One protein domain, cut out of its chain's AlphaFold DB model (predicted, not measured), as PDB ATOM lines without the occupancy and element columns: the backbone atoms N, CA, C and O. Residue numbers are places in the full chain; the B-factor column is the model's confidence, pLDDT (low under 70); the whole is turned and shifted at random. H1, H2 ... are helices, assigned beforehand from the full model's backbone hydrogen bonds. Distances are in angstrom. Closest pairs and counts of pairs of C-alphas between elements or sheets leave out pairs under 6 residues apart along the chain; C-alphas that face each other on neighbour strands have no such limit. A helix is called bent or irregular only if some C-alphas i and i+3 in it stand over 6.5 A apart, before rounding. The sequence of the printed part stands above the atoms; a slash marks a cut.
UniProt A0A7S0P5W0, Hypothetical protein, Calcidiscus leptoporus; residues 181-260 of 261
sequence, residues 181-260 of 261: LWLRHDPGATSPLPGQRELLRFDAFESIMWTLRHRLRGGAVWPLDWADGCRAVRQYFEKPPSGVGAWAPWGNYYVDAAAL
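This is residues 181 to 260 of the 261 residues of the protein "Hypothetical protein" of Calcidiscus leptoporus (UniProt A0A7S0P5W0). The model is a flat, loose zigzag of helices: H1 and H2 follow each other nearly end to end in one row, the chain folds back, and H3 runs the opposite way with its side packed on H1 alone. Before H1 a loop lies beside the row, with residues 186 to 191 sticking out, and after H3 a long tail turns round and runs back on the side of H3 away from H1, ending in the small helix H4. The printed part has 80 residues with four named helices, in the order H1, H2, H3, H4, and no named strand; the class is all helix, though under half of the residues, 38 of 80, are in named elements. The whole is loose, with a radius of gyration of the C-alphas of 14.9 A, and the C-alphas span 45 by 36 by 15 A.

The stretch before the first helix, residues 181 to 195, has no named element, and residues 186 to 191 stand free, with no C-alpha 8 or more residues away along the chain within 10 A. H1, residues 196 to 202, is irregular: C-alphas 198 and 201 are 7.1 A apart, and its line is a rough one. A tight link of one residue joins it to H2, residues 204 to 217. H1 and H2 run the same way at a shallow tilt of 26 degrees and are close but not clearly touching; their closest C-alphas, those of Leu 200 and Glu 206, are 7.5 A apart. H3, residues 226 to 238, touches H1, with the C-alphas of Phe 202 and Gly 229 closest at 6.0 A. H1 and H3 run opposite ways at a shallow tilt of 18 degrees. H2 and H3 are apart. H4, residues 257 to 260, is apart from H1, H2 and H3. In H2 and H3 every O i to N i+4 pair is within hydrogen-bond range; in H1 1 of 3 is, beside 3 of 4 O i to N i+3 pairs, and H4 is too short for an O i to N i+4 pair.

H1 begins at C-alpha 196, (5.198, 0.758, -5.336), and measures 10.2 A from first to last C-alpha. H2 measures 20.2 A and ends at C-alpha 217, (11.245, 29.396, -4.662). H3 measures 18.1 A from C-alpha 226 to C-alpha 238. H4 measures 5.4 A and ends at C-alpha 260, (26.082, 13.684, -15.273).

The two C-alphas farthest apart, those of Gly 218 and Gly 245, are 45.1 A apart. The printed part has no cut. The link from H2 to H3 is short, with 8 residues, and the one from H3 to H4 is long, with 18. The mean pLDDT of the printed part is 75.1; residues 185 to 192, 219 to 223 and 243 to 260 are under 70, and H4 has a mean of 49.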
ATOM      1  N   LEU A 181       5.571   7.685 -14.180       86.88
ATOM      2  CA  LEU A 181       4.508   6.787 -13.752       86.88
ATOM      3  C   LEU A 181       3.524   7.469 -12.812       86.88
ATOM      4  O   LEU A 181       3.903   8.148 -11.863       86.88
ATOM      5  N   TRP A 182       2.241   7.209 -13.030       86.50
ATOM      6  CA  TRP A 182       1.156   7.653 -12.159       86.50
ATOM      7  C   TRP A 182       0.782   6.540 -11.171       86.50
ATOM      8  O   TRP A 182      -0.258   5.905 -11.309       86.50
ATOM      9  N   LEU A 183       1.653   6.272 -10.193       81.88
ATOM     10  CA  LEU A 183       1.556   5.097  -9.308       81.88
ATOM     11  C   LEU A 183       0.362   5.140  -8.333       81.88
ATOM     12  O   LEU A 183      -0.203   4.106  -7.978       81.88
ATOM     13  N   ARG A 184      -0.018   6.338  -7.868       76.31
ATOM     14  CA  ARG A 184      -1.097   6.539  -6.880       76.31
ATOM     15  C   ARG A 184      -2.500   6.591  -7.481       76.31
ATOM     16  O   ARG A 184      -3.450   6.120  -6.866       76.31
ATOM     17  N   HIS A 185      -2.626   7.205  -8.652       63.06
ATOM     18  CA  HIS A 185      -3.907   7.531  -9.278       63.06
ATOM     19  C   HIS A 185      -4.209   6.610 -10.442       63.06
ATOM     20  O   HIS A 185      -4.649   7.079 -11.482       63.06
ATOM     21  N   ASP A 186      -3.970   5.317 -10.251       61.47
ATOM     22  CA  ASP A 186      -4.238   4.319 -11.264       61.47
ATOM     23  C   ASP A 186      -5.692   3.844 -11.265       61.47
ATOM     24  O   ASP A 186      -6.019   2.915 -10.532       61.47
ATOM     25  N   PRO A 187      -6.596   4.459 -12.059       48.84
ATOM     26  CA  PRO A 187      -8.021   4.189 -11.973       48.84
ATOM     27  C   PRO A 187      -8.399   2.926 -12.766       48.84
ATOM     28  O   PRO A 187      -9.572   2.566 -12.790       48.84
ATOM     29  N   GLY A 188      -7.440   2.290 -13.457       47.31
ATOM     30  CA  GLY A 188      -7.670   1.174 -14.379       47.31
ATOM     31  C   GLY A 188      -6.845  -0.081 -14.089       47.31
ATOM     32  O   GLY A 188      -7.132  -1.137 -14.656       47.31
ATOM     33  N   ALA A 189      -5.838  -0.012 -13.218       55.03
ATOM     34  CA  ALA A 189      -5.114  -1.186 -12.767       55.03
ATOM     35  C   ALA A 189      -5.963  -1.981 -11.777       55.03
ATOM     36  O   ALA A 189      -6.128  -1.621 -10.614       55.03
ATOM     37  N   THR A 190      -6.426  -3.144 -12.222       54.66
ATOM     38  CA  THR A 190      -6.985  -4.186 -11.352       54.66
ATOM     39  C   THR A 190      -5.973  -4.691 -10.315       54.66
ATOM     40  O   THR A 190      -6.349  -5.372  -9.364       54.66
ATOM     41  N   SER A 191      -4.682  -4.375 -10.471       61.75
ATOM     42  CA  SER A 191      -3.635  -4.661  -9.492       61.75
ATOM     43  C   SER A 191      -2.556  -3.570  -9.522       61.75
ATOM     44  O   SER A 191      -1.950  -3.368 -10.578       61.75
ATOM     45  N   PRO A 192      -2.293  -2.874  -8.401       69.81
ATOM     46  CA  PRO A 192      -1.227  -1.877  -8.327       69.81
ATOM     47  C   PRO A 192       0.142  -2.513  -8.582       69.81
ATOM     48  O   PRO A 192       0.324  -3.717  -8.375       69.81
ATOM     49  N   LEU A 193       1.128  -1.699  -8.972       75.56
ATOM     50  CA  LEU A 193       2.508  -2.166  -9.070       75.56
ATOM     51  C   LEU A 193       2.950  -2.689  -7.681       75.56
ATOM     52  O   LEU A 193       2.877  -1.944  -6.694       75.56
ATOM     53  N   PRO A 194       3.381  -3.960  -7.553       76.00
ATOM     54  CA  PRO A 194       3.782  -4.518  -6.264       76.00
ATOM     55  C   PRO A 194       4.882  -3.667  -5.634       76.00
ATOM     56  O   PRO A 194       5.770  -3.209  -6.344       76.00
ATOM     57  N   GLY A 195       4.830  -3.422  -4.323       78.31
ATOM     58  CA  GLY A 195       5.857  -2.649  -3.606       78.31
ATOM     59  C   GLY A 195       6.002  -1.175  -4.012       78.31
ATOM     60  O   GLY A 195       6.931  -0.519  -3.554       78.31
ATOM     61  N   GLN A 196       5.086  -0.614  -4.813       81.06
ATOM     62  CA  GLN A 196       5.198   0.758  -5.336       81.06
ATOM     63  C   GLN A 196       5.278   1.866  -4.277       81.06
ATOM     64  O   GLN A 196       5.633   2.991  -4.615       81.06
ATOM     65  N   ARG A 197       4.955   1.571  -3.008       85.19
ATOM     66  CA  ARG A 197       5.009   2.532  -1.891       85.19
ATOM     67  C   ARG A 197       6.370   3.219  -1.779       85.19
ATOM     68  O   ARG A 197       6.401   4.429  -1.585       85.19
ATOM     69  N   GLU A 198       7.453   2.479  -2.002       85.19
ATOM     70  CA  GLU A 198       8.826   3.005  -1.959       85.19
ATOM     71  C   GLU A 198       9.131   3.984  -3.106       85.19
ATOM     72  O   GLU A 198      10.041   4.806  -3.019       85.19
ATOM     73  N   LEU A 199       8.348   3.926  -4.188       88.38
ATOM     74  CA  LEU A 199       8.518   4.751  -5.383       88.38
ATOM     75  C   LEU A 199       7.557   5.947  -5.433       88.38
ATOM     76  O   LEU A 199       7.791   6.870  -6.209       88.38
ATOM     77  N   LEU A 200       6.505   5.973  -4.600       89.31
ATOM     78  CA  LEU A 200       5.464   7.014  -4.626       89.31
ATOM     79  C   LEU A 200       6.008   8.431  -4.443       89.31
ATOM     80  O   LEU A 200       5.420   9.373  -4.967       89.31
ATOM     81  N   ARG A 201       7.117   8.586  -3.708       91.38
ATOM     82  CA  ARG A 201       7.781   9.879  -3.484       91.38
ATOM     83  C   ARG A 201       8.400  10.461  -4.763       91.38
ATOM     84  O   ARG A 201       8.655  11.659  -4.820       91.38
ATOM     85  N   PHE A 202       8.634   9.627  -5.770       91.56
ATOM     86  CA  PHE A 202       9.332   9.983  -7.005       91.56
ATOM     87  C   PHE A 202       8.434   9.859  -8.237       91.56
ATOM     88  O   PHE A 202       8.935   9.911  -9.355       91.56
ATOM     89  N   ASP A 203       7.129   9.653  -8.050       91.44
ATOM     90  CA  ASP A 203       6.200   9.422  -9.150       91.44
ATOM     91  C   ASP A 203       5.898  10.706  -9.955       91.44
ATOM     92  O   ASP A 203       6.422  11.797  -9.681       91.44
ATOM     93  N   ALA A 204       5.077  10.592 -11.000       92.62
ATOM     94  CA  ALA A 204       4.688  11.728 -11.832       92.62
ATOM     95  C   ALA A 204       3.944  12.815 -11.038       92.62
ATOM     96  O   ALA A 204       4.162  14.004 -11.275       92.62
ATOM     97  N   PHE A 205       3.103  12.428 -10.071       92.38
ATOM     98  CA  PHE A 205       2.373  13.382  -9.240       92.38
ATOM     99  C   PHE A 205       3.332  14.175  -8.349       92.38
ATOM    100  O   PHE A 205       3.289  15.408  -8.332       92.38
ATOM    101  N   GLU A 206       4.253  13.505  -7.658       92.19
ATOM    102  CA  GLU A 206       5.248  14.205  -6.837       92.19
ATOM    103  C   GLU A 206       6.194  15.060  -7.676       92.19
ATOM    104  O   GLU A 206       6.596  16.134  -7.233       92.19
ATOM    105  N   SER A 207       6.491  14.658  -8.912       92.81
ATOM    106  CA  SER A 207       7.294  15.468  -9.836       92.81
ATOM    107  C   SER A 207       6.588  16.776 -10.232       92.81
ATOM    108  O   SER A 207       7.242  17.817 -10.341       92.81
ATOM    109  N   ILE A 208       5.254  16.783 -10.344       93.50
ATOM    110  CA  ILE A 208       4.464  18.022 -10.501       93.50
ATOM    111  C   ILE A 208       4.596  18.895  -9.256       93.50
ATOM    112  O   ILE A 208       4.915  20.082  -9.359       93.50
ATOM    113  N   MET A 209       4.385  18.314  -8.074       92.06
ATOM    114  CA  MET A 209       4.466  19.049  -6.809       92.06
ATOM    115  C   MET A 209       5.861  19.630  -6.579       92.06
ATOM    116  O   MET A 209       5.995  20.758  -6.100       92.06
ATOM    117  N   TRP A 210       6.900  18.885  -6.947       88.31
ATOM    118  CA  TRP A 210       8.280  19.348  -6.951       88.31
ATOM    119  C   TRP A 210       8.441  20.559  -7.874       88.31
ATOM    120  O   TRP A 210       8.902  21.607  -7.426       88.31
ATOM    121  N   THR A 211       7.976  20.452  -9.121       89.19
ATOM    122  CA  THR A 211       8.099  21.510 -10.140       89.19
ATOM    123  C   THR A 211       7.451  22.810  -9.671       89.19
ATOM    124  O   THR A 211       8.050  23.882  -9.757       89.19
ATOM    125  N   LEU A 212       6.249  22.720  -9.097       90.69
ATOM    126  CA  LEU A 212       5.523  23.868  -8.556       90.69
ATOM    127  C   LEU A 212       6.263  24.520  -7.380       90.69
ATOM    128  O   LEU A 212       6.464  25.735  -7.378       90.69
ATOM    129  N   ARG A 213       6.708  23.727  -6.395       87.50
ATOM    130  CA  ARG A 213       7.480  24.232  -5.242       87.50
ATOM    131  C   ARG A 213       8.776  24.901  -5.687       87.50
ATOM    132  O   ARG A 213       9.175  25.904  -5.100       87.50
ATOM    133  N   HIS A 214       9.416  24.355  -6.714       81.56
ATOM    134  CA  HIS A 214      10.653  24.883  -7.268       81.56
ATOM    135  C   HIS A 214      10.448  26.226  -7.973       81.56
ATOM    136  O   HIS A 214      11.153  27.190  -7.677       81.56
ATOM    137  N   ARG A 215       9.414  26.339  -8.819       86.06
ATOM    138  CA  ARG A 215       9.039  27.608  -9.470       86.06
ATOM    139  C   ARG A 215       8.716  28.708  -8.453       86.06
ATOM    140  O   ARG A 215       9.132  29.844  -8.654       86.06
ATOM    141  N   LEU A 216       8.043  28.373  -7.347       87.31
ATOM    142  CA  LEU A 216       7.730  29.328  -6.272       87.31
ATOM    143  C   LEU A 216       8.971  29.860  -5.542       87.31
ATOM    144  O   LEU A 216       8.958  30.992  -5.069       87.31
ATOM    145  N   ARG A 217      10.030  29.051  -5.422       83.31
ATOM    146  CA  ARG A 217      11.245  29.396  -4.662       83.31
ATOM    147  C   ARG A 217      12.331  30.072  -5.502       83.31
ATOM    148  O   ARG A 217      13.333  30.495  -4.941       83.31
ATOM    149  N   GLY A 218      12.118  30.201  -6.813       71.31
ATOM    150  CA  GLY A 218      13.054  30.832  -7.737       71.31
ATOM    151  C   GLY A 218      14.219  29.913  -8.105       71.31
ATOM    152  O   GLY A 218      15.241  29.874  -7.430       71.31
ATOM    153  N   GLY A 219      14.089  29.192  -9.218       66.25
ATOM    154  CA  GLY A 219      15.194  28.449  -9.817       66.25
ATOM    155  C   GLY A 219      14.748  27.557 -10.973       66.25
ATOM    156  O   GLY A 219      13.576  27.220 -11.095       66.25
ATOM    157  N   ALA A 220      15.702  27.118 -11.792       55.72
ATOM    158  CA  ALA A 220      15.593  25.962 -12.683       55.72
ATOM    159  C   ALA A 220      16.760  25.050 -12.302       55.72
ATOM    160  O   ALA A 220      17.898  25.304 -12.680       55.72
ATOM    161  N   VAL A 221      16.507  24.097 -11.409       61.34
ATOM    162  CA  VAL A 221      17.537  23.236 -10.833       61.34
ATOM    163  C   VAL A 221      17.008  21.823 -10.910       61.34
ATOM    164  O   VAL A 221      15.812  21.579 -10.825       61.34
ATOM    165  N   TRP A 222      17.927  20.904 -11.112       65.12
ATOM    166  CA  TRP A 222      17.714  19.480 -11.003       65.12
ATOM    167  C   TRP A 222      17.006  19.084  -9.691       65.12
ATOM    168  O   TRP A 222      17.323  19.669  -8.647       65.12
ATOM    169  N   PRO A 223      16.099  18.085  -9.687       68.12
ATOM    170  CA  PRO A 223      15.553  17.561  -8.449       68.12
ATOM    171  C   PRO A 223      16.668  17.088  -7.510       68.12
ATOM    172  O   PRO A 223      17.382  16.126  -7.792       68.12
ATOM    173  N   LEU A 224      16.817  17.773  -6.369       75.81
ATOM    174  CA  LEU A 224      17.820  17.450  -5.340       75.81
ATOM    175  C   LEU A 224      17.656  16.026  -4.781       75.81
ATOM    176  O   LEU A 224      18.580  15.468  -4.198       75.81
ATOM    177  N   ASP A 225      16.482  15.432  -4.979       83.00
ATOM    178  CA  ASP A 225      16.131  14.072  -4.587       83.00
ATOM    179  C   ASP A 225      16.533  13.017  -5.633       83.00
ATOM    180  O   ASP A 225      16.182  11.852  -5.476       83.00
ATOM    181  N   TRP A 226      17.271  13.366  -6.692       83.81
ATOM    182  CA  TRP A 226      17.706  12.402  -7.708       83.81
ATOM    183  C   TRP A 226      18.449  11.197  -7.127       83.81
ATOM    184  O   TRP A 226      18.148  10.057  -7.478       83.81
ATOM    185  N   ALA A 227      19.408  11.436  -6.229       85.19
ATOM    186  CA  ALA A 227      20.187  10.364  -5.617       85.19
ATOM    187  C   ALA A 227      19.310   9.452  -4.740       85.19
ATOM    188  O   ALA A 227      19.489   8.234  -4.756       85.19
ATOM    189  N   ASP A 228      18.347  10.033  -4.016       88.69
ATOM    190  CA  ASP A 228      17.347   9.289  -3.240       88.69
ATOM    191  C   ASP A 228      16.453   8.453  -4.157       88.69
ATOM    192  O   ASP A 228      16.291   7.254  -3.934       88.69
ATOM    193  N   GLY A 229      15.926   9.070  -5.217       88.50
ATOM    194  CA  GLY A 229      15.079   8.416  -6.205       88.50
ATOM    195  C   GLY A 229      15.798   7.248  -6.853       88.50
ATOM    196  O   GLY A 229      15.292   6.130  -6.835       88.50
ATOM    197  N   CYS A 230      17.027   7.454  -7.331       87.88
ATOM    198  CA  CYS A 230      17.781   6.373  -7.946       87.88
ATOM    199  C   CYS A 230      18.074   5.230  -6.960       87.88
ATOM    200  O   CYS A 230      17.951   4.065  -7.335       87.88
ATOM    201  N   ARG A 231      18.400   5.527  -5.693       88.12
ATOM    202  CA  ARG A 231      18.535   4.492  -4.652       88.12
ATOM    203  C   ARG A 231      17.240   3.709  -4.450       88.12
ATOM    204  O   ARG A 231      17.307   2.486  -4.372       88.12
ATOM    205  N   ALA A 232      16.092   4.381  -4.403       88.56
ATOM    206  CA  ALA A 232      14.795   3.727  -4.246       88.56
ATOM    207  C   ALA A 232      14.481   2.800  -5.429       88.56
ATOM    208  O   ALA A 232      14.105   1.650  -5.217       88.56
ATOM    209  N   VAL A 233      14.723   3.244  -6.671       86.44
ATOM    210  CA  VAL A 233      14.564   2.372  -7.846       86.44
ATOM    211  C   VAL A 233      15.531   1.188  -7.762       86.44
ATOM    212  O   VAL A 233      15.111   0.054  -7.942       86.44
ATOM    213  N   ARG A 234      16.815   1.387  -7.442       84.56
ATOM    214  CA  ARG A 234      17.781   0.276  -7.272       84.56
ATOM    215  C   ARG A 234      17.295  -0.758  -6.260       84.56
ATOM    216  O   ARG A 234      17.191  -1.929  -6.602       84.56
ATOM    217  N   GLN A 235      16.925  -0.317  -5.060       85.19
ATOM    218  CA  GLN A 235      16.417  -1.204  -4.011       85.19
ATOM    219  C   GLN A 235      15.164  -1.956  -4.458       85.19
ATOM    220  O   GLN A 235      15.062  -3.156  -4.210       85.19
ATOM    221  N   TYR A 236      14.255  -1.277  -5.161       82.19
ATOM    222  CA  TYR A 236      13.042  -1.878  -5.703       82.19
ATOM    223  C   TYR A 236      13.337  -3.040  -6.663       82.19
ATOM    224  O   TYR A 236      12.658  -4.065  -6.601       82.19
ATOM    225  N   PHE A 237      14.360  -2.921  -7.520       78.38
ATOM    226  CA  PHE A 237      14.720  -4.004  -8.439       78.38
ATOM    227  C   PHE A 237      15.681  -5.051  -7.860       78.38
ATOM    228  O   PHE A 237      15.642  -6.196  -8.299       78.38
ATOM    229  N   GLU A 238      16.530  -4.704  -6.893       79.19
ATOM    230  CA  GLU A 238      17.410  -5.665  -6.209       79.19
ATOM    231  C   GLU A 238      16.649  -6.547  -5.213       79.19
ATOM    232  O   GLU A 238      17.019  -7.700  -4.991       79.19
ATOM    233  N   LYS A 239      15.586  -6.011  -4.607       80.44
ATOM    234  CA  LYS A 239      14.747  -6.695  -3.620       80.44
ATOM    235  C   LYS A 239      13.295  -6.670  -4.094       80.44
ATOM    236  O   LYS A 239      12.498  -5.885  -3.573       80.44
ATOM    237  N   PRO A 240      12.948  -7.494  -5.098       74.75
ATOM    238  CA  PRO A 240      11.606  -7.489  -5.647       74.75
ATOM    239  C   PRO A 240      10.565  -7.829  -4.568       74.75
ATOM    240  O   PRO A 240      10.843  -8.629  -3.669       74.75
ATOM    241  N   PRO A 241       9.352  -7.255  -4.653       72.75
ATOM    242  CA  PRO A 241       8.272  -7.558  -3.719       72.75
ATOM    243  C   PRO A 241       7.926  -9.053  -3.693       72.75
ATOM    244  O   PRO A 241       7.997  -9.746  -4.709       72.75
ATOM    245  N   SER A 242       7.496  -9.551  -2.532       71.62
ATOM    246  CA  SER A 242       7.095 -10.953  -2.359       71.62
ATOM    247  C   SER A 242       5.969 -11.350  -3.321       71.62
ATOM    248  O   SER A 242       4.999 -10.607  -3.471       71.62
ATOM    249  N   GLY A 243       6.059 -12.542  -3.917       68.81
ATOM    250  CA  GLY A 243       5.035 -13.067  -4.831       68.81
ATOM    251  C   GLY A 243       5.159 -12.577  -6.277       68.81
ATOM    252  O   GLY A 243       4.353 -12.961  -7.122       68.81
ATOM    253  N   VAL A 244       6.173 -11.767  -6.586       67.06
ATOM    254  CA  VAL A 244       6.533 -11.421  -7.964       67.06
ATOM    255  C   VAL A 244       7.477 -12.497  -8.511       67.06
ATOM    256  O   VAL A 244       8.374 -12.952  -7.807       67.06
ATOM    257  N   GLY A 245       7.247 -12.947  -9.753       64.56
ATOM    258  CA  GLY A 245       8.129 -13.901 -10.442       64.56
ATOM    259  C   GLY A 245       9.533 -13.332 -10.698       64.56
ATOM    260  O   GLY A 245       9.894 -12.293 -10.153       64.56
ATOM    261  N   ALA A 246      10.325 -13.979 -11.565       63.72
ATOM    262  CA  ALA A 246      11.674 -13.506 -11.900       63.72
ATOM    263  C   ALA A 246      11.675 -11.996 -12.212       63.72
ATOM    264  O   ALA A 246      10.911 -11.560 -13.079       63.72
ATOM    265  N   TRP A 247      12.519 -11.234 -11.500       65.44
ATOM    266  CA  TRP A 247      12.642  -9.770 -11.549       65.44
ATOM    267  C   TRP A 247      14.116  -9.367 -11.756       65.44
ATOM    268  O   TRP A 247      14.993  -9.915 -11.097       65.44
ATOM    269  N   ALA A 248      14.412  -8.459 -12.695       63.91
ATOM    270  CA  ALA A 248      15.773  -7.984 -12.968       63.91
ATOM    271  C   ALA A 248      15.752  -6.597 -13.631       63.91
ATOM    272  O   ALA A 248      14.803  -6.284 -14.363       63.91
ATOM    273  N   PRO A 249      16.790  -5.772 -13.412       65.94
ATOM    274  CA  PRO A 249      16.928  -4.473 -14.061       65.94
ATOM    275  C   PRO A 249      17.265  -4.596 -15.552       65.94
ATOM    276  O   PRO A 249      17.887  -5.560 -16.000       65.94
ATOM    277  N   TRP A 250      16.918  -3.573 -16.335       64.56
ATOM    278  CA  TRP A 250      17.278  -3.485 -17.759       64.56
ATOM    279  C   TRP A 250      18.656  -2.858 -18.028       64.56
ATOM    280  O   TRP A 250      19.076  -2.770 -19.185       64.56
ATOM    281  N   GLY A 251      19.344  -2.377 -16.992       62.34
ATOM    282  CA  GLY A 251      20.608  -1.653 -17.107       62.34
ATOM    283  C   GLY A 251      21.466  -1.784 -15.855       62.34
ATOM    284  O   GLY A 251      21.002  -2.259 -14.820       62.34
ATOM    285  N   ASN A 252      22.726  -1.369 -15.970       61.47
ATOM    286  CA  ASN A 252      23.621  -1.256 -14.827       61.47
ATOM    287  C   ASN A 252      23.264   0.003 -14.024       61.47
ATOM    288  O   ASN A 252      22.971   1.049 -14.593       61.47
ATOM    289  N   TYR A 253      23.279  -0.101 -12.703       61.81
ATOM    290  CA  TYR A 253      22.886   0.974 -11.805       61.81
ATOM    291  C   TYR A 253      23.952   2.052 -11.636       61.81
ATOM    292  O   TYR A 253      23.622   3.165 -11.224       61.81
ATOM    293  N   TYR A 254      25.216   1.734 -11.910       58.53
ATOM    294  CA  TYR A 254      26.335   2.641 -11.689       58.53
ATOM    295  C   TYR A 254      26.421   3.682 -12.807       58.53
ATOM    296  O   TYR A 254      27.140   3.513 -13.787       58.53
ATOM    297  N   VAL A 255      25.679   4.774 -12.638       57.25
ATOM    298  CA  VAL A 255      26.033   6.052 -13.254       57.25
ATOM    299  C   VAL A 255      26.982   6.741 -12.288       57.25
ATOM    300  O   VAL A 255      26.599   6.995 -11.143       57.25
ATOM    301  N   ASP A 256      28.211   7.006 -12.719       53.66
ATOM    302  CA  ASP A 256      29.071   7.932 -11.992       53.66
ATOM    303  C   ASP A 256      28.377   9.300 -11.985       53.66
ATOM    304  O   ASP A 256      28.042   9.836 -13.041       53.66
ATOM    305  N   ALA A 257      28.112   9.854 -10.802       49.44
ATOM    306  CA  ALA A 257      27.487  11.167 -10.685       49.44
ATOM    307  C   ALA A 257      28.339  12.263 -11.350       49.44
ATOM    308  O   ALA A 257      27.783  13.252 -11.822       49.44
ATOM    309  N   ALA A 258      29.658  12.062 -11.464       49.22
ATOM    310  CA  ALA A 258      30.547  12.947 -12.210       49.22
ATOM    311  C   ALA A 258      30.314  12.899 -13.733       49.22
ATOM    312  O   ALA A 258      30.620  13.865 -14.417       49.22
ATOM    313  N   ALA A 259      29.728  11.822 -14.269       46.94
ATOM    314  CA  ALA A 259      29.389  11.699 -15.691       46.94
ATOM    315  C   ALA A 259      28.063  12.393 -16.071       46.94
ATOM    316  O   ALA A 259      27.666  12.365 -17.236       46.94
ATOM    317  N   LEU A 260      27.356  12.977 -15.094       51.53
ATOM    318  CA  LEU A 260      26.082  13.684 -15.273       51.53
ATOM    319  C   LEU A 260      26.221  15.217 -15.271       51.53
ATOM    320  O   LEU A 260      25.207  15.898 -15.448       51.53
TER     321      LEU A 260